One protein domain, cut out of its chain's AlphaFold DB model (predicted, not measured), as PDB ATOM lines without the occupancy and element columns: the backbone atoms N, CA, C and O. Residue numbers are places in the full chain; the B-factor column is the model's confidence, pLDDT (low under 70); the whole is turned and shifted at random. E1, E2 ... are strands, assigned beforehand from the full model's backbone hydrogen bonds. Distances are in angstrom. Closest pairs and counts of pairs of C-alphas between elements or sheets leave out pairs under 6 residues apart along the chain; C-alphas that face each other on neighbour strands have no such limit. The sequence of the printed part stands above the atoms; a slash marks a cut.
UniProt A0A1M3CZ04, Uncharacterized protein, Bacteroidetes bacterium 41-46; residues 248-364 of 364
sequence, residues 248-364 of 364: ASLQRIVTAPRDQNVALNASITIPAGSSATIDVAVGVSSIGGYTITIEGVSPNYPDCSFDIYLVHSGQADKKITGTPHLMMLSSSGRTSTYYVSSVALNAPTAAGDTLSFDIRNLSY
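What this domain is: This is residues 248 to 364 of the 364 residues of an uncharacterized protein of Bacteroidetes bacterium 41-46 (UniProt A0A1M3CZ04). The domain is a long, flattened barrel of strands, nearly closed: E2, E4 and E7 form one wall, E8, E5 and E6 form the other, and the bent strand E1 joins the walls along one side. On the other side the edge strands E6 and E7 come near each other without pairing, and E3 lies beside the first part of E1 at one end. The printed part has 117 residues with no named helix and eight named strands, E1 to E8 in order along the chain, in one branched, mixed sheet; the class is all strand. The whole is compact, with a radius of gyration of the C-alphas of 14.5 A, and elongated, spanning 45 by 28 by 23 A.

How they stand to each other: E1, residues 248 to 255, bends by 68 degrees at residue 252, and its pairing is staggered among three neighbours. E2, residues 263 to 270, forms an antiparallel hairpin with E1, with N 268 and O 252 2.8 A apart. E3, residues 277 to 281, is an antiparallel edge strand beside E1, with N 250 and O 278 at 2.8 A. E4, residues 290 to 297, is antiparallel to E2 at 158 degrees, with N 265 and O 295 at 2.9 A. E5, residues 303 to 312, and E6, residues 325 to 328, form an antiparallel hairpin, with N 304 and O 327 at 2.8 A. E7, residues 334 to 340, is antiparallel to E4, with N 294 and O 336 at 2.8 A; its closest C-alphas to E6 are those of Ser 336 and Met 327, 6.5 A apart. E8, residues 354 to 363, has E1 on one side, parallel at 23 degrees with N 355 and O 249 at 2.7 A, and E5 on the other side, antiparallel with N 309 and O 358 at 2.8 A. E4 and E8 are apart, as are E2 and E5.

Where its parts are: E1 begins at C-alpha 248, at (33.446, -13.841, -16.104), and is 18.6 A long. E2 measures 22.2 A, E3 13.0 A, E4 23.0 A, E6 10.4 A and E7 19.9 A. E5, 29.3 A, begins at C-alpha 303, at (63.436, -7.757, 2.057). E8, 27.7 A, ends at C-alpha 363, at (62.603, -3.752, -5.871).

The domain as a whole: The C-alphas of Gly 283 and Asn 300 are the two farthest apart, 45.8 A. The sheet is strongly twisted. The links E5 to E6 and E7 to E8 are long, with 12 and 13 residues. Residues 286 to 287 pair antiparallel with 343 to 344. The printed part has no cut and ends at the chain's last residue, Tyr 364. Its mean pLDDT is 90.8, and no printed residue is under 70.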
ATOM      1  N   ALA A 248      32.041 -14.139 -15.855       90.06
ATOM      2  CA  ALA A 248      33.446 -13.841 -16.104       90.06
ATOM      3  C   ALA A 248      34.313 -14.778 -15.242       90.06
ATOM      4  O   ALA A 248      33.795 -15.487 -14.379       90.06
ATOM      5  N   SER A 249      35.629 -14.779 -15.435       91.69
ATOM      6  CA  SER A 249      36.552 -15.615 -14.658       91.69
ATOM      7  C   SER A 249      37.679 -14.795 -14.041       91.69
ATOM      8  O   SER A 249      38.256 -13.940 -14.698       91.69
ATOM      9  N   LEU A 250      38.015 -15.060 -12.782       93.12
ATOM     10  CA  LEU A 250      39.193 -14.536 -12.096       93.12
ATOM     11  C   LEU A 250      40.223 -15.657 -11.941       93.12
ATOM     12  O   LEU A 250      39.940 -16.689 -11.334       93.12
ATOM     13  N   GLN A 251      41.426 -15.471 -12.470       94.75
ATOM     14  CA  GLN A 251      42.517 -16.426 -12.306       94.75
ATOM     15  C   GLN A 251      42.992 -16.464 -10.855       94.75
ATOM     16  O   GLN A 251      43.206 -15.428 -10.230       94.75
ATOM     17  N   ARG A 252      43.202 -17.673 -10.329       93.06
ATOM     18  CA  ARG A 252      43.768 -17.859  -8.987       93.06
ATOM     19  C   ARG A 252      45.271 -17.689  -8.927       93.06
ATOM     20  O   ARG A 252      45.807 -17.467  -7.847       93.06
ATOM     21  N   ILE A 253      45.952 -17.846 -10.055       91.81
ATOM     22  CA  ILE A 253      47.389 -17.624 -10.138       91.81
ATOM     23  C   ILE A 253      47.607 -16.122 -10.237       91.81
ATOM     24  O   ILE A 253      47.011 -15.457 -11.084       91.81
ATOM     25  N   VAL A 254      48.460 -15.604  -9.362       94.06
ATOM     26  CA  VAL A 254      48.918 -14.225  -9.436       94.06
ATOM     27  C   VAL A 254      50.257 -14.249 -10.146       94.06
ATOM     28  O   VAL A 254      51.187 -14.937  -9.722       94.06
ATOM     29  N   THR A 255      50.337 -13.540 -11.265       93.94
ATOM     30  CA  THR A 255      51.586 -13.469 -12.023       93.94
ATOM     31  C   THR A 255      52.583 -12.619 -11.244       93.94
ATOM     32  O   THR A 255      52.196 -11.690 -10.541       93.94
ATOM     33  N   ALA A 256      53.864 -12.972 -11.309       90.81
ATOM     34  CA  ALA A 256      54.924 -12.214 -10.665       90.81
ATOM     35  C   ALA A 256      56.137 -12.073 -11.592       90.81
ATOM     36  O   ALA A 256      56.345 -12.931 -12.462       90.81
ATOM     37  N   PRO A 257      56.953 -11.015 -11.423       88.00
ATOM     38  CA  PRO A 257      58.149 -10.822 -12.225       88.00
ATOM     39  C   PRO A 257      59.128 -11.964 -11.961       88.00
ATOM     40  O   PRO A 257      59.321 -12.377 -10.817       88.00
ATOM     41  N   ARG A 258      59.773 -12.466 -13.017       83.31
ATOM     42  CA  ARG A 258      60.890 -13.400 -12.855       83.31
ATOM     43  C   ARG A 258      62.167 -12.614 -12.631       83.31
ATOM     44  O   ARG A 258      62.596 -11.885 -13.521       83.31
ATOM     45  N   ASP A 259      62.784 -12.828 -11.482       88.50
ATOM     46  CA  ASP A 259      64.090 -12.287 -11.141       88.50
ATOM     47  C   ASP A 259      64.999 -13.412 -10.614       88.50
ATOM     48  O   ASP A 259      64.531 -14.394 -10.036       88.50
ATOM     49  N   GLN A 260      66.302 -13.321 -10.891       85.62
ATOM     50  CA  GLN A 260      67.278 -14.351 -10.519       85.62
ATOM     51  C   GLN A 260      67.626 -14.338  -9.019       85.62
ATOM     52  O   GLN A 260      68.039 -15.364  -8.478       85.62
ATOM     53  N   ASN A 261      67.477 -13.194  -8.351       89.19
ATOM     54  CA  ASN A 261      67.867 -12.972  -6.961       89.19
ATOM     55  C   ASN A 261      66.691 -13.039  -5.983       89.19
ATOM     56  O   ASN A 261      66.896 -13.366  -4.810       89.19
ATOM     57  N   VAL A 262      65.479 -12.732  -6.449       91.75
ATOM     58  CA  VAL A 262      64.246 -12.807  -5.659       91.75
ATOM     59  C   VAL A 262      63.187 -13.562  -6.452       91.75
ATOM     60  O   VAL A 262      62.760 -13.125  -7.517       91.75
ATOM     61  N   ALA A 263      62.727 -14.691  -5.916       92.81
ATOM     62  CA  ALA A 263      61.617 -15.441  -6.489       92.81
ATOM     63  C   ALA A 263      60.341 -15.157  -5.698       92.81
ATOM     64  O   ALA A 263      60.310 -15.389  -4.488       92.81
ATOM     65  N   LEU A 264      59.299 -14.687  -6.387       93.81
ATOM     66  CA  LEU A 264      57.959 -14.519  -5.832       93.81
ATOM     67  C   LEU A 264      56.990 -15.495  -6.502       93.81
ATOM     68  O   LEU A 264      56.889 -15.529  -7.726       93.81
ATOM     69  N   ASN A 265      56.241 -16.242  -5.695       92.69
ATOM     70  CA  ASN A 265      55.098 -17.036  -6.135       92.69
ATOM     71  C   ASN A 265      53.858 -16.537  -5.407       92.69
ATOM     72  O   ASN A 265      53.881 -16.392  -4.188       92.69
ATOM     73  N   ALA A 266      52.770 -16.286  -6.126       93.69
ATOM     74  CA  ALA A 266      51.566 -15.752  -5.513       93.69
ATOM     75  C   ALA A 266      50.301 -16.442  -6.029       93.69
ATOM     76  O   ALA A 266      50.197 -16.836  -7.192       93.69
ATOM     77  N   SER A 267      49.323 -16.602  -5.141       94.44
ATOM     78  CA  SER A 267      48.038 -17.212  -5.475       94.44
ATOM     79  C   SER A 267      46.903 -16.670  -4.616       94.44
ATOM     80  O   SER A 267      47.115 -16.194  -3.500       94.44
ATOM     81  N   ILE A 268      45.683 -16.755  -5.139       92.38
ATOM     82  CA  ILE A 268      44.459 -16.467  -4.400       92.38
ATOM     83  C   ILE A 268      44.078 -17.701  -3.579       92.38
ATOM     84  O   ILE A 268      43.706 -18.745  -4.127       92.38
ATOM     85  N   THR A 269      44.126 -17.566  -2.258       86.94
ATOM     86  CA  THR A 269      43.796 -18.635  -1.305       86.94
ATOM     87  C   THR A 269      42.361 -18.557  -0.797       86.94
ATOM     88  O   THR A 269      41.801 -19.582  -0.403       86.94
ATOM     89  N   ILE A 270      41.737 -17.376  -0.858       81.56
ATOM     90  CA  ILE A 270      40.326 -17.165  -0.513       81.56
ATOM     91  C   ILE A 270      39.614 -16.484  -1.684       81.56
ATOM     92  O   ILE A 270      40.128 -15.472  -2.165       81.56
ATOM     93  N   PRO A 271      38.455 -17.004  -2.134       79.88
ATOM     94  CA  PRO A 271      37.747 -18.187  -1.621       79.88
ATOM     95  C   PRO A 271      38.577 -19.466  -1.792       79.88
ATOM     96  O   PRO A 271      39.360 -19.540  -2.727       79.88
ATOM     97  N   ALA A 272      38.474 -20.467  -0.910       75.88
ATOM     98  CA  ALA A 272      39.260 -21.708  -1.052       75.88
ATOM     99  C   ALA A 272      38.889 -22.454  -2.356       75.88
ATOM    100  O   ALA A 272      37.890 -22.108  -2.977       75.88
ATOM    101  N   GLY A 273      39.632 -23.467  -2.804       72.69
ATOM    102  CA  GLY A 273      39.221 -24.305  -3.946       72.69
ATOM    103  C   GLY A 273      40.381 -24.822  -4.795       72.69
ATOM    104  O   GLY A 273      41.473 -24.270  -4.751       72.69
ATOM    105  N   SER A 274      40.135 -25.892  -5.560       72.31
ATOM    106  CA  SER A 274      41.135 -26.549  -6.419       72.31
ATOM    107  C   SER A 274      41.122 -26.085  -7.882       72.31
ATOM    108  O   SER A 274      42.037 -26.421  -8.628       72.31
ATOM    109  N   SER A 275      40.096 -25.341  -8.309       81.25
ATOM    110  CA  SER A 275      40.005 -24.800  -9.674       81.25
ATOM    111  C   SER A 275      41.091 -23.753  -9.930       81.25
ATOM    112  O   SER A 275      41.412 -22.982  -9.035       81.25
ATOM    113  N   ALA A 276      41.601 -23.661 -11.161       88.12
ATOM    114  CA  ALA A 276      42.544 -22.613 -11.569       88.12
ATOM    115  C   ALA A 276      41.906 -21.209 -11.643       88.12
ATOM    116  O   ALA A 276      42.614 -20.200 -11.649       88.12
ATOM    117  N   THR A 277      40.575 -21.138 -11.688       89.75
ATOM    118  CA  THR A 277      39.799 -19.897 -11.785       89.75
ATOM    119  C   THR A 277      38.678 -19.844 -10.745       89.75
ATOM    120  O   THR A 277      38.299 -20.851 -10.141       89.75
ATOM    121  N   ILE A 278      38.165 -18.639 -10.523       88.56
ATOM    122  CA  ILE A 278      36.989 -18.313  -9.722       88.56
ATOM    123  C   ILE A 278      35.970 -17.680 -10.667       88.56
ATOM    124  O   ILE A 278      36.303 -16.725 -11.367       88.56
ATOM    125  N   ASP A 279      34.746 -18.195 -10.692       88.12
ATOM    126  CA  ASP A 279      33.675 -17.580 -11.473       88.12
ATOM    127  C   ASP A 279      33.265 -16.245 -10.838       88.12
ATOM    128  O   ASP A 279      33.129 -16.129  -9.619       88.12
ATOM    129  N   VAL A 280      33.051 -15.229 -11.670       88.69
ATOM    130  CA  VAL A 280      32.615 -13.888 -11.272       88.69
ATOM    131  C   VAL A 280      31.312 -13.575 -12.000       88.69
ATOM    132  O   VAL A 280      31.198 -13.788 -13.205       88.69
ATOM    133  N   ALA A 281      30.310 -13.065 -11.285       88.75
ATOM    134  CA  ALA A 281      29.040 -12.678 -11.895       88.75
ATOM    135  C   ALA A 281      29.239 -11.610 -12.978       88.75
ATOM    136  O   ALA A 281      30.044 -10.694 -12.807       88.75
ATOM    137  N   VAL A 282      28.488 -11.711 -14.077       89.56
ATOM    138  CA  VAL A 282      28.380 -10.636 -15.075       89.56
ATOM    139  C   VAL A 282      27.681  -9.422 -14.455       89.56
ATOM    140  O   VAL A 282      26.740  -9.569 -13.676       89.56
ATOM    141  N   GLY A 283      28.133  -8.220 -14.809       90.00
ATOM    142  CA  GLY A 283      27.608  -6.946 -14.316       90.00
ATOM    143  C   GLY A 283      28.234  -6.468 -13.002       90.00
ATOM    144  O   GLY A 283      27.842  -5.420 -12.491       90.00
ATOM    145  N   VAL A 284      29.215  -7.189 -12.456       90.12
ATOM    146  CA  VAL A 284      29.932  -6.783 -11.239       90.12
ATOM    147  C   VAL A 284      30.830  -5.593 -11.550       90.12
ATOM    148  O   VAL A 284      31.657  -5.668 -12.450       90.12
ATOM    149  N   SER A 285      30.700  -4.505 -10.787       93.56
ATOM    150  CA  SER A 285      31.497  -3.277 -10.939       93.56
ATOM    151  C   SER A 285      32.648  -3.149  -9.937       93.56
ATOM    152  O   SER A 285      33.394  -2.173  -9.978       93.56
ATOM    153  N   SER A 286      32.796  -4.092  -9.007       93.19
ATOM    154  CA  SER A 286      33.893  -4.127  -8.034       93.19
ATOM    155  C   SER A 286      34.135  -5.544  -7.536       93.19
ATOM    156  O   SER A 286      33.175  -6.268  -7.285       93.19
ATOM    157  N   ILE A 287      35.392  -5.913  -7.314       90.62
ATOM    158  CA  ILE A 287      35.766  -7.214  -6.747       90.62
ATOM    159  C   ILE A 287      36.416  -7.032  -5.371       90.62
ATOM    160  O   ILE A 287      37.135  -6.062  -5.153       90.62
ATOM    161  N   GLY A 288      36.179  -7.946  -4.435       88.06
ATOM    162  CA  GLY A 288      36.707  -7.866  -3.072       88.06
ATOM    163  C   GLY A 288      36.475  -9.155  -2.290       88.06
ATOM    164  O   GLY A 288      35.803 -10.059  -2.782       88.06
ATOM    165  N   GLY A 289      37.044  -9.239  -1.088       83.94
ATOM    166  CA  GLY A 289      36.975 -10.435  -0.241       83.94
ATOM    167  C   GLY A 289      37.944 -11.545  -0.657       83.94
ATOM    168  O   GLY A 289      37.698 -12.713  -0.358       83.94
ATOM    169  N   TYR A 290      39.028 -11.193  -1.355       88.00
ATOM    170  CA  TYR A 290      40.057 -12.145  -1.776       88.00
ATOM    171  C   TYR A 290      41.300 -12.032  -0.906       88.00
ATOM    172  O   TYR A 290      41.726 -10.936  -0.536       88.00
ATOM    173  N   THR A 291      41.933 -13.171  -0.655       89.81
ATOM    174  CA  THR A 291      43.236 -13.229   0.010       89.81
ATOM    175  C   THR A 291      44.278 -13.699  -0.986       89.81
ATOM    176  O   THR A 291      44.145 -14.788  -1.544       89.81
ATOM    177  N   ILE A 292      45.311 -12.885  -1.194       91.38
ATOM    178  CA  ILE A 292      46.481 -13.230  -1.998       91.38
ATOM    179  C   ILE A 292      47.597 -13.640  -1.041       91.38
ATOM    180  O   ILE A 292      48.037 -12.849  -0.207       91.38
ATOM    181  N   THR A 293      48.060 -14.877  -1.163       93.06
ATOM    182  CA  THR A 293      49.224 -15.387  -0.440       93.06
ATOM    183  C   THR A 293      50.429 -15.334  -1.363       93.06
ATOM    184  O   THR A 293      50.355 -15.800  -2.500       93.06
ATOM    185  N   ILE A 294      51.517 -14.748  -0.871       93.31
ATOM    186  CA  ILE A 294      52.743 -14.478  -1.616       93.31
ATOM    187  C   ILE A 294      53.893 -15.147  -0.875       93.31
ATOM    188  O   ILE A 294      54.125 -14.873   0.300       93.31
ATOM    189  N   GLU A 295      54.612 -16.021  -1.556       94.38
ATOM    190  CA  GLU A 295      55.816 -16.676  -1.068       94.38
ATOM    191  C   GLU A 295      57.031 -16.056  -1.741       94.38
ATOM    192  O   GLU A 295      57.106 -15.995  -2.967       94.38
ATOM    193  N   GLY A 296      57.971 -15.587  -0.929       93.81
ATOM    194  CA  GLY A 296      59.177 -14.912  -1.373       93.81
ATOM    195  C   GLY A 296      60.416 -15.641  -0.883       93.81
ATOM    196  O   GLY A 296      60.538 -15.932   0.309       93.81
ATOM    197  N   VAL A 297      61.340 -15.920  -1.800       95.06
ATOM    198  CA  VAL A 297      62.611 -16.596  -1.525       95.06
ATOM    199  C   VAL A 297      63.756 -15.729  -2.032       95.06
ATOM    200  O   VAL A 297      63.778 -15.348  -3.203       95.06
ATOM    201  N   SER A 298      64.731 -15.452  -1.167       94.81
ATOM    202  CA  SER A 298      66.009 -14.871  -1.579       94.81
ATOM    203  C   SER A 298      67.139 -15.286  -0.637       94.81
ATOM    204  O   SER A 298      66.980 -15.197   0.582       94.81
ATOM    205  N   PRO A 299      68.291 -15.729  -1.169       90.50
ATOM    206  CA  PRO A 299      69.476 -15.987  -0.359       90.50
ATOM    207  C   PRO A 299      70.275 -14.718  -0.025       90.50
ATOM    208  O   PRO A 299      71.084 -14.757   0.896       90.50
ATOM    209  N   ASN A 300      70.064 -13.622  -0.763       93.56
ATOM    210  CA  ASN A 300      70.959 -12.459  -0.758       93.56
ATOM    211  C   ASN A 300      70.310 -11.188  -0.203       93.56
ATOM    212  O   ASN A 300      71.023 -10.317   0.290       93.56
ATOM    213  N   TYR A 301      68.982 -11.084  -0.274       93.69
ATOM    214  CA  TYR A 301      68.246  -9.889   0.127       93.69
ATOM    215  C   TYR A 301      67.330 -10.199   1.315       93.69
ATOM    216  O   TYR A 301      66.657 -11.234   1.305       93.69
ATOM    217  N   PRO A 302      67.316  -9.348   2.356       93.06
ATOM    218  CA  PRO A 302      66.497  -9.563   3.546       93.06
ATOM    219  C   PRO A 302      65.035  -9.140   3.350       93.06
ATOM    220  O   PRO A 302      64.165  -9.583   4.105       93.06
ATOM    221  N   ASP A 303      64.752  -8.304   2.355       94.50
ATOM    222  CA  ASP A 303      63.436  -7.757   2.057       94.50
ATOM    223  C   ASP A 303      63.278  -7.383   0.575       94.50
ATOM    224  O   ASP A 303      64.226  -7.383  -0.206       94.50
ATOM    225  N   CYS A 304      62.033  -7.138   0.175       93.94
ATOM    226  CA  CYS A 304      61.668  -6.577  -1.117       93.94
ATOM    227  C   CYS A 304      60.389  -5.740  -1.000       93.94
ATOM    228  O   CYS A 304      59.634  -5.832  -0.024       93.94
ATOM    229  N   SER A 305      60.129  -4.944  -2.032       93.94
ATOM    230  CA  SER A 305      58.894  -4.198  -2.228       93.94
ATOM    231  C   SER A 305      58.338  -4.428  -3.629       93.94
ATOM    232  O   SER A 305      59.100  -4.622  -4.577       93.94
ATOM    233  N   PHE A 306      57.016  -4.426  -3.770       94.38
ATOM    234  CA  PHE A 306      56.351  -4.579  -5.064       94.38
ATOM    235  C   PHE A 306      54.931  -4.009  -5.046       94.38
ATOM    236  O   PHE A 306      54.333  -3.784  -3.998       94.38
ATOM    237  N   ASP A 307      54.357  -3.802  -6.223       94.69
ATOM    238  CA  ASP A 307      52.973  -3.378  -6.407       94.69
ATOM    239  C   ASP A 307      52.093  -4.543  -6.861       94.69
ATOM    240  O   ASP A 307      52.555  -5.427  -7.579       94.69
ATOM    241  N   ILE A 308      50.805  -4.506  -6.508       94.62
ATOM    242  CA  ILE A 308      49.810  -5.476  -6.987       94.62
ATOM    243  C   ILE A 308      48.807  -4.753  -7.886       94.62
ATOM    244  O   ILE A 308      48.232  -3.729  -7.499       94.62
ATOM    245  N   TYR A 309      48.591  -5.300  -9.076       95.81
ATOM    246  CA  TYR A 309      47.648  -4.814 -10.075       95.81
ATOM    247  C   TYR A 309      46.526  -5.825 -10.300       95.81
ATOM    248  O   TYR A 309      46.746  -7.031 -10.248       95.81
ATOM    249  N   LEU A 310      45.332  -5.312 -10.585       96.25
ATOM    250  CA  LEU A 310      44.230  -6.054 -11.179       96.25
ATOM    251  C   LEU A 310      44.277  -5.855 -12.693       96.25
ATOM    252  O   LEU A 310      44.188  -4.724 -13.175       96.25
ATOM    253  N   VAL A 311      44.377  -6.957 -13.420       96.12
ATOM    254  CA  VAL A 311      44.276  -7.018 -14.876       96.12
ATOM    255  C   VAL A 311      42.854  -7.437 -15.227       96.12
ATOM    256  O   VAL A 311      42.316  -8.374 -14.635       96.12
ATOM    257  N   HIS A 312      42.234  -6.748 -16.181       95.62
ATOM    258  CA  HIS A 312      40.887  -7.045 -16.677       95.62
ATOM    259  C   HIS A 312      40.915  -6.997 -18.204       95.62
ATOM    260  O   HIS A 312      41.287  -5.986 -18.793       95.62
ATOM    261  N   SER A 313      40.555  -8.109 -18.849       93.81
ATOM    262  CA  SER A 313      40.564  -8.257 -20.306       93.81
ATOM    263  C   SER A 313      39.876  -7.091 -21.021       93.81
ATOM    264  O   SER A 313      38.703  -6.808 -20.788       93.81
ATOM    265  N   GLY A 314      40.605  -6.427 -21.922       91.06
ATOM    266  CA  GLY A 314      40.084  -5.300 -22.702       91.06
ATOM    267  C   GLY A 314      39.949  -3.984 -21.927       91.06
ATOM    268  O   GLY A 314      39.457  -3.012 -22.494       91.06
ATOM    269  N   GLN A 315      40.389  -3.929 -20.667       94.94
ATOM    270  CA  GLN A 315      40.424  -2.723 -19.840       94.94
ATOM    271  C   GLN A 315      41.864  -2.364 -19.459       94.94
ATOM    272  O   GLN A 315      42.780  -3.174 -19.571       94.94
ATOM    273  N   ALA A 316      42.069  -1.129 -19.002       93.75
ATOM    274  CA  ALA A 316      43.348  -0.728 -18.424       93.75
ATOM    275  C   ALA A 316      43.575  -1.405 -17.061       93.75
ATOM    276  O   ALA A 316      42.645  -1.511 -16.258       93.75
ATOM    277  N   ASP A 317      44.817  -1.800 -16.783       94.25
ATOM    278  CA  ASP A 317      45.196  -2.393 -15.500       94.25
ATOM    279  C   ASP A 317      45.041  -1.391 -14.355       94.25
ATOM    280  O   ASP A 317      45.344  -0.201 -14.489       94.25
ATOM    281  N   LYS A 318      44.612  -1.881 -13.192       93.62
ATOM    282  CA  LYS A 318      44.365  -1.049 -12.017       93.62
ATOM    283  C   LYS A 318      45.308  -1.402 -10.882       93.62
ATOM    284  O   LYS A 318      45.295  -2.525 -10.390       93.62
ATOM    285  N   LYS A 319      46.087  -0.425 -10.417       93.38
ATOM    286  CA  LYS A 319      46.904  -0.575  -9.208       93.38
ATOM    287  C   LYS A 319      45.993  -0.696  -7.983       93.38
ATOM    288  O   LYS A 319      45.109   0.137  -7.792       93.38
ATOM    289  N   ILE A 320      46.207  -1.728  -7.173       90.44
ATOM    290  CA  ILE A 320      45.408  -2.018  -5.972       90.44
ATOM    291  C   ILE A 320      46.084  -1.448  -4.729       90.44
ATOM    292  O   ILE A 320      45.429  -0.941  -3.822       90.44
ATOM    293  N   THR A 321      47.412  -1.520  -4.689       79.06
ATOM    294  CA  THR A 321      48.196  -1.042  -3.560       79.06
ATOM    295  C   THR A 321      48.308   0.486  -3.591       79.06
ATOM    296  O   THR A 321      48.716   1.071  -4.591       79.06
ATOM    297  N   GLY A 322      47.951   1.163  -2.494       76.88
ATOM    298  CA  GLY A 322      48.169   2.614  -2.362       76.88
ATOM    299  C   GLY A 322      49.656   2.975  -2.233       76.88
ATOM    300  O   GLY A 322      50.109   3.983  -2.767       76.88
ATOM    301  N   THR A 323      50.424   2.100  -1.583       83.12
ATOM    302  CA  THR A 323      51.888   2.138  -1.443       83.12
ATOM    303  C   THR A 323      52.461   0.761  -1.781       83.12
ATOM    304  O   THR A 323      51.746  -0.220  -1.576       83.12
ATOM    305  N   PRO A 324      53.719   0.644  -2.247       87.62
ATOM    306  CA  PRO A 324      54.341  -0.658  -2.475       87.62
ATOM    307  C   PRO A 324      54.227  -1.562  -1.242       87.62
ATOM    308  O   PRO A 324      54.429  -1.118  -0.109       87.62
ATOM    309  N   HIS A 325      53.863  -2.818  -1.466       88.75
ATOM    310  CA  HIS A 325      53.774  -3.838  -0.432       88.75
ATOM    311  C   HIS A 325      55.181  -4.281  -0.046       88.75
ATOM    312  O   HIS A 325      55.965  -4.645  -0.918       88.75
ATOM    313  N   LEU A 326      55.494  -4.246   1.250       90.75
ATOM    314  CA  LEU A 326      56.793  -4.646   1.790       90.75
ATOM    315  C   LEU A 326      56.755  -6.098   2.258       90.75
ATOM    316  O   LEU A 326      55.795  -6.541   2.894       90.75
ATOM    317  N   MET A 327      57.823  -6.839   1.979       91.56
ATOM    318  CA  MET A 327      57.930  -8.246   2.332       91.56
ATOM    319  C   MET A 327      59.343  -8.601   2.779       91.56
ATOM    320  O   MET A 327      60.306  -8.338   2.072       91.56
ATOM    321  N   MET A 328      59.451  -9.274   3.925       92.44
ATOM    322  CA  MET A 328      60.698  -9.912   4.348       92.44
ATOM    323  C   MET A 328      60.954 -11.192   3.553       92.44
ATOM    324  O   MET A 328      60.025 -11.946   3.261       92.44
ATOM    325  N   LEU A 329      62.224 -11.474   3.292       93.56
ATOM    326  CA  LEU A 329      62.690 -12.624   2.531       93.56
ATOM    327  C   LEU A 329      63.598 -13.524   3.378       93.56
ATOM    328  O   LEU A 329      64.154 -13.127   4.404       93.56
ATOM    329  N   SER A 330      63.725 -14.780   2.957       93.12
ATOM    330  CA  SER A 330      64.757 -15.692   3.453       93.12
ATOM    331  C   SER A 330      65.097 -16.747   2.405       93.12
ATOM    332  O   SER A 330      64.322 -17.002   1.479       93.12
ATOM    333  N   SER A 331      66.236 -17.418   2.587       91.69
ATOM    334  CA  SER A 331      66.660 -18.537   1.736       91.69
ATOM    335  C   SER A 331      65.733 -19.752   1.836       91.69
ATOM    336  O   SER A 331      65.634 -20.530   0.894       91.69
ATOM    337  N   SER A 332      65.037 -19.905   2.965       91.06
ATOM    338  CA  SER A 332      64.038 -20.954   3.198       91.06
ATOM    339  C   SER A 332      62.634 -20.587   2.709       91.06
ATOM    340  O   SER A 332      61.728 -21.407   2.819       91.06
ATOM    341  N   GLY A 333      62.438 -19.352   2.246       90.81
ATOM    342  CA  GLY A 333      61.131 -18.793   1.941       90.81
ATOM    343  C   GLY A 333      60.436 -18.151   3.140       90.81
ATOM    344  O   GLY A 333      60.520 -18.607   4.286       90.81
ATOM    345  N   ARG A 334      59.720 -17.067   2.847       92.44
ATOM    346  CA  ARG A 334      58.788 -16.381   3.741       92.44
ATOM    347  C   ARG A 334      57.452 -16.225   3.043       92.44
ATOM    348  O   ARG A 334      57.402 -16.055   1.829       92.44
ATOM    349  N   THR A 335      56.384 -16.219   3.826       92.44
ATOM    350  CA  THR A 335      55.029 -15.989   3.328       92.44
ATOM    351  C   THR A 335      54.540 -14.631   3.806       92.44
ATOM    352  O   THR A 335      54.651 -14.301   4.986       92.44
ATOM    353  N   SER A 336      53.977 -13.856   2.888       88.81
ATOM    354  CA  SER A 336      53.236 -12.629   3.151       88.81
ATOM    355  C   SER A 336      51.814 -12.790   2.625       88.81
ATOM    356  O   SER A 336      51.556 -13.569   1.708       88.81
ATOM    357  N   THR A 337      50.867 -12.087   3.232       88.06
ATOM    358  CA  THR A 337      49.457 -12.143   2.840       88.06
ATOM    359  C   THR A 337      48.952 -10.738   2.572       88.06
ATOM    360  O   THR A 337      49.221  -9.821   3.345       88.06
ATOM    361  N   TYR A 338      48.206 -10.579   1.483       88.38
ATOM    362  CA  TYR A 338      47.555  -9.338   1.102       88.38
ATOM    363  C   TYR A 338      46.045  -9.553   0.988       88.38
ATOM    364  O   TYR A 338      45.589 -10.464   0.292       88.38
ATOM    365  N   TYR A 339      45.265  -8.722   1.679       87.06
ATOM    366  CA  TYR A 339      43.805  -8.779   1.643       87.06
ATOM    367  C   TYR A 339      43.248  -7.737   0.674       87.06
ATOM    368  O   TYR A 339      43.455  -6.535   0.843       87.06
ATOM    369  N   VAL A 340      42.504  -8.203  -0.325       88.81
ATOM    370  CA  VAL A 340      41.811  -7.356  -1.294       88.81
ATOM    371  C   VAL A 340      40.414  -7.068  -0.752       88.81
ATOM    372  O   VAL A 340      39.490  -7.857  -0.943       88.81
ATOM    373  N   SER A 341      40.252  -5.939  -0.062       81.19
ATOM    374  CA  SER A 341      38.971  -5.560   0.545       81.19
ATOM    375  C   SER A 341      37.911  -5.211  -0.503       81.19
ATOM    376  O   SER A 341      36.847  -5.820  -0.520       81.19
ATOM    377  N   SER A 342      38.205  -4.260  -1.392       87.19
ATOM    378  CA  SER A 342      37.373  -3.909  -2.545       87.19
ATOM    379  C   SER A 342      38.173  -3.111  -3.573       87.19
ATOM    380  O   SER A 342      38.887  -2.168  -3.232       87.19
ATOM    381  N   VAL A 343      38.030  -3.472  -4.844       91.06
ATOM    382  CA  VAL A 343      38.637  -2.808  -5.996       91.06
ATOM    383  C   VAL A 343      37.542  -2.541  -7.013       91.06
ATOM    384  O   VAL A 343      36.992  -3.467  -7.605       91.06
ATOM    385  N   ALA A 344      37.224  -1.265  -7.230       93.19
ATOM    386  CA  ALA A 344      36.305  -0.866  -8.293       93.19
ATOM    387  C   ALA A 344      36.901  -1.204  -9.668       93.19
ATOM    388  O   ALA A 344      38.068  -0.902  -9.916       93.19
ATOM    389  N   LEU A 345      36.111  -1.783 -10.563       94.62
ATOM    390  CA  LEU A 345      36.509  -2.056 -11.941       94.62
ATOM    391  C   LEU A 345      36.341  -0.803 -12.809       94.62
ATOM    392  O   LEU A 345      35.579   0.101 -12.466       94.62
ATOM    393  N   ASN A 346      37.050  -0.748 -13.937       92.31
ATOM    394  CA  ASN A 346      36.903   0.347 -14.905       92.31
ATOM    395  C   ASN A 346      35.584   0.247 -15.690       92.31
ATOM    396  O   ASN A 346      35.021   1.265 -16.086       92.31
ATOM    397  N   ALA A 347      35.075  -0.971 -15.863       93.88
ATOM    398  CA  ALA A 347      33.755  -1.266 -16.399       93.88
ATOM    399  C   ALA A 347      33.189  -2.513 -15.696       93.88
ATOM    400  O   ALA A 347      33.973  -3.335 -15.211       93.88
ATOM    401  N   PRO A 348      31.855  -2.679 -15.626       94.56
ATOM    402  CA  PRO A 348      31.262  -3.919 -15.149       94.56
ATOM    403  C   PRO A 348      31.730  -5.128 -15.967       94.56
ATOM    404  O   PRO A 348      31.923  -5.014 -17.177       94.56
ATOM    405  N   THR A 349      31.876  -6.284 -15.321       94.19
ATOM    406  CA  THR A 349      32.255  -7.538 -15.991       94.19
ATOM    407  C   THR A 349      31.247  -7.932 -17.071       94.19
ATOM    408  O   THR A 349      30.035  -7.917 -16.851       94.19
ATOM    409  N   ALA A 350      31.741  -8.336 -18.235       92.62
ATOM    410  CA  ALA A 350      30.965  -8.946 -19.304       92.62
ATOM    411  C   ALA A 350      31.135 -10.474 -19.314       92.62
ATOM    412  O   ALA A 350      32.015 -11.042 -18.665       92.62
ATOM    413  N   ALA A 351      30.262 -11.163 -20.049       90.62
ATOM    414  CA  ALA A 351      30.356 -12.608 -20.221       90.62
ATOM    415  C   ALA A 351      31.679 -12.989 -20.905       90.62
ATOM    416  O   ALA A 351      31.984 -12.474 -21.978       90.62
ATOM    417  N   GLY A 352      32.434 -13.911 -20.302       88.88
ATOM    418  CA  GLY A 352      33.723 -14.365 -20.833       88.88
ATOM    419  C   GLY A 352      34.917 -13.459 -20.515       88.88
ATOM    420  O   GLY A 352      36.035 -13.801 -20.903       88.88
ATOM    421  N   ASP A 353      34.722 -12.356 -19.784       95.25
ATOM    422  CA  ASP A 353      35.845 -11.551 -19.300       95.25
ATOM    423  C   ASP A 353      36.800 -12.398 -18.448       95.25
ATOM    424  O   ASP A 353      36.394 -13.312 -17.722       95.25
ATOM    425  N   THR A 354      38.087 -12.063 -18.516       95.12
ATOM    426  CA  THR A 354      39.121 -12.643 -17.659       95.12
ATOM    427  C   THR A 354      39.745 -11.556 -16.798       95.12
ATOM    428  O   THR A 354      40.198 -10.526 -17.300       95.12
ATOM    429  N   LEU A 355      39.780 -11.808 -15.497       96.50
ATOM    430  CA  LEU A 355      40.460 -11.015 -14.495       96.50
ATOM    431  C   LEU A 355      41.657 -11.810 -13.964       96.50
ATOM    432  O   LEU A 355      41.605 -13.036 -13.863       96.50
ATOM    433  N   SER A 356      42.730 -11.131 -13.588       96.31
ATOM    434  CA  SER A 356      43.864 -11.737 -12.885       96.31
ATOM    435  C   SER A 356      44.574 -10.698 -12.028       96.31
ATOM    436  O   SER A 356      44.376  -9.496 -12.201       96.31
ATOM    437  N   PHE A 357      45.396 -11.154 -11.086       96.38
ATOM    438  CA  PHE A 357      46.308 -10.262 -10.381       96.38
ATOM    439  C   PHE A 357      47.722 -10.418 -10.924       96.38
ATOM    440  O   PHE A 357      48.141 -11.511 -11.315       96.38
ATOM    441  N   ASP A 358      48.455  -9.316 -10.906       96.00
ATOM    442  CA  ASP A 358      49.825  -9.252 -11.386       96.00
ATOM    443  C   ASP A 358      50.679  -8.435 -10.417       96.00
ATOM    444  O   ASP A 358      50.302  -7.333 -10.007       96.00
ATOM    445  N   ILE A 359      51.819  -8.990 -10.025       95.62
ATOM    446  CA  ILE A 359      52.822  -8.314  -9.214       95.62
ATOM    447  C   ILE A 359      53.776  -7.596 -10.164       95.62
ATOM    448  O   ILE A 359      54.299  -8.179 -11.111       95.62
ATOM    449  N   ARG A 360      54.024  -6.314  -9.909       94.75
ATOM    450  CA  ARG A 360      54.899  -5.470 -10.735       94.75
ATOM    451  C   ARG A 360      55.791  -4.600  -9.867       94.75
ATOM    452  O   ARG A 360      55.594  -4.509  -8.660       94.75
ATOM    453  N   ASN A 361      56.743  -3.920 -10.504       93.88
ATOM    454  CA  ASN A 361      57.622  -2.944  -9.853       93.88
ATOM    455  C   ASN A 361      58.386  -3.539  -8.654       93.88
ATOM    456  O   ASN A 361      58.479  -2.907  -7.605       93.88
ATOM    457  N   LEU A 362      58.896  -4.766  -8.810       94.31
ATOM    458  CA  LEU A 362      59.715  -5.428  -7.796       94.31
ATOM    459  C   LEU A 362      61.027  -4.657  -7.574       94.31
ATOM    460  O   LEU A 362      61.720  -4.325  -8.534       94.31
ATOM    461  N   SER A 363      61.367  -4.408  -6.313       93.12
ATOM    462  CA  SER A 363      62.603  -3.752  -5.871       93.12
ATOM    463  C   SER A 363      63.099  -4.387  -4.570       93.12
ATOM    464  O   SER A 363      62.279  -4.789  -3.746       93.12
ATOM    465  N   TYR A 364      64.417  -4.502  -4.399       90.56
ATOM    466  CA  TYR A 364      65.087  -5.133  -3.258       90.56
ATOM    467  C   TYR A 364      66.545  -4.664  -3.151       90.56
ATOM    468  O   TYR A 364      67.069  -4.156  -4.173       90.56
TER     469      TYR A 364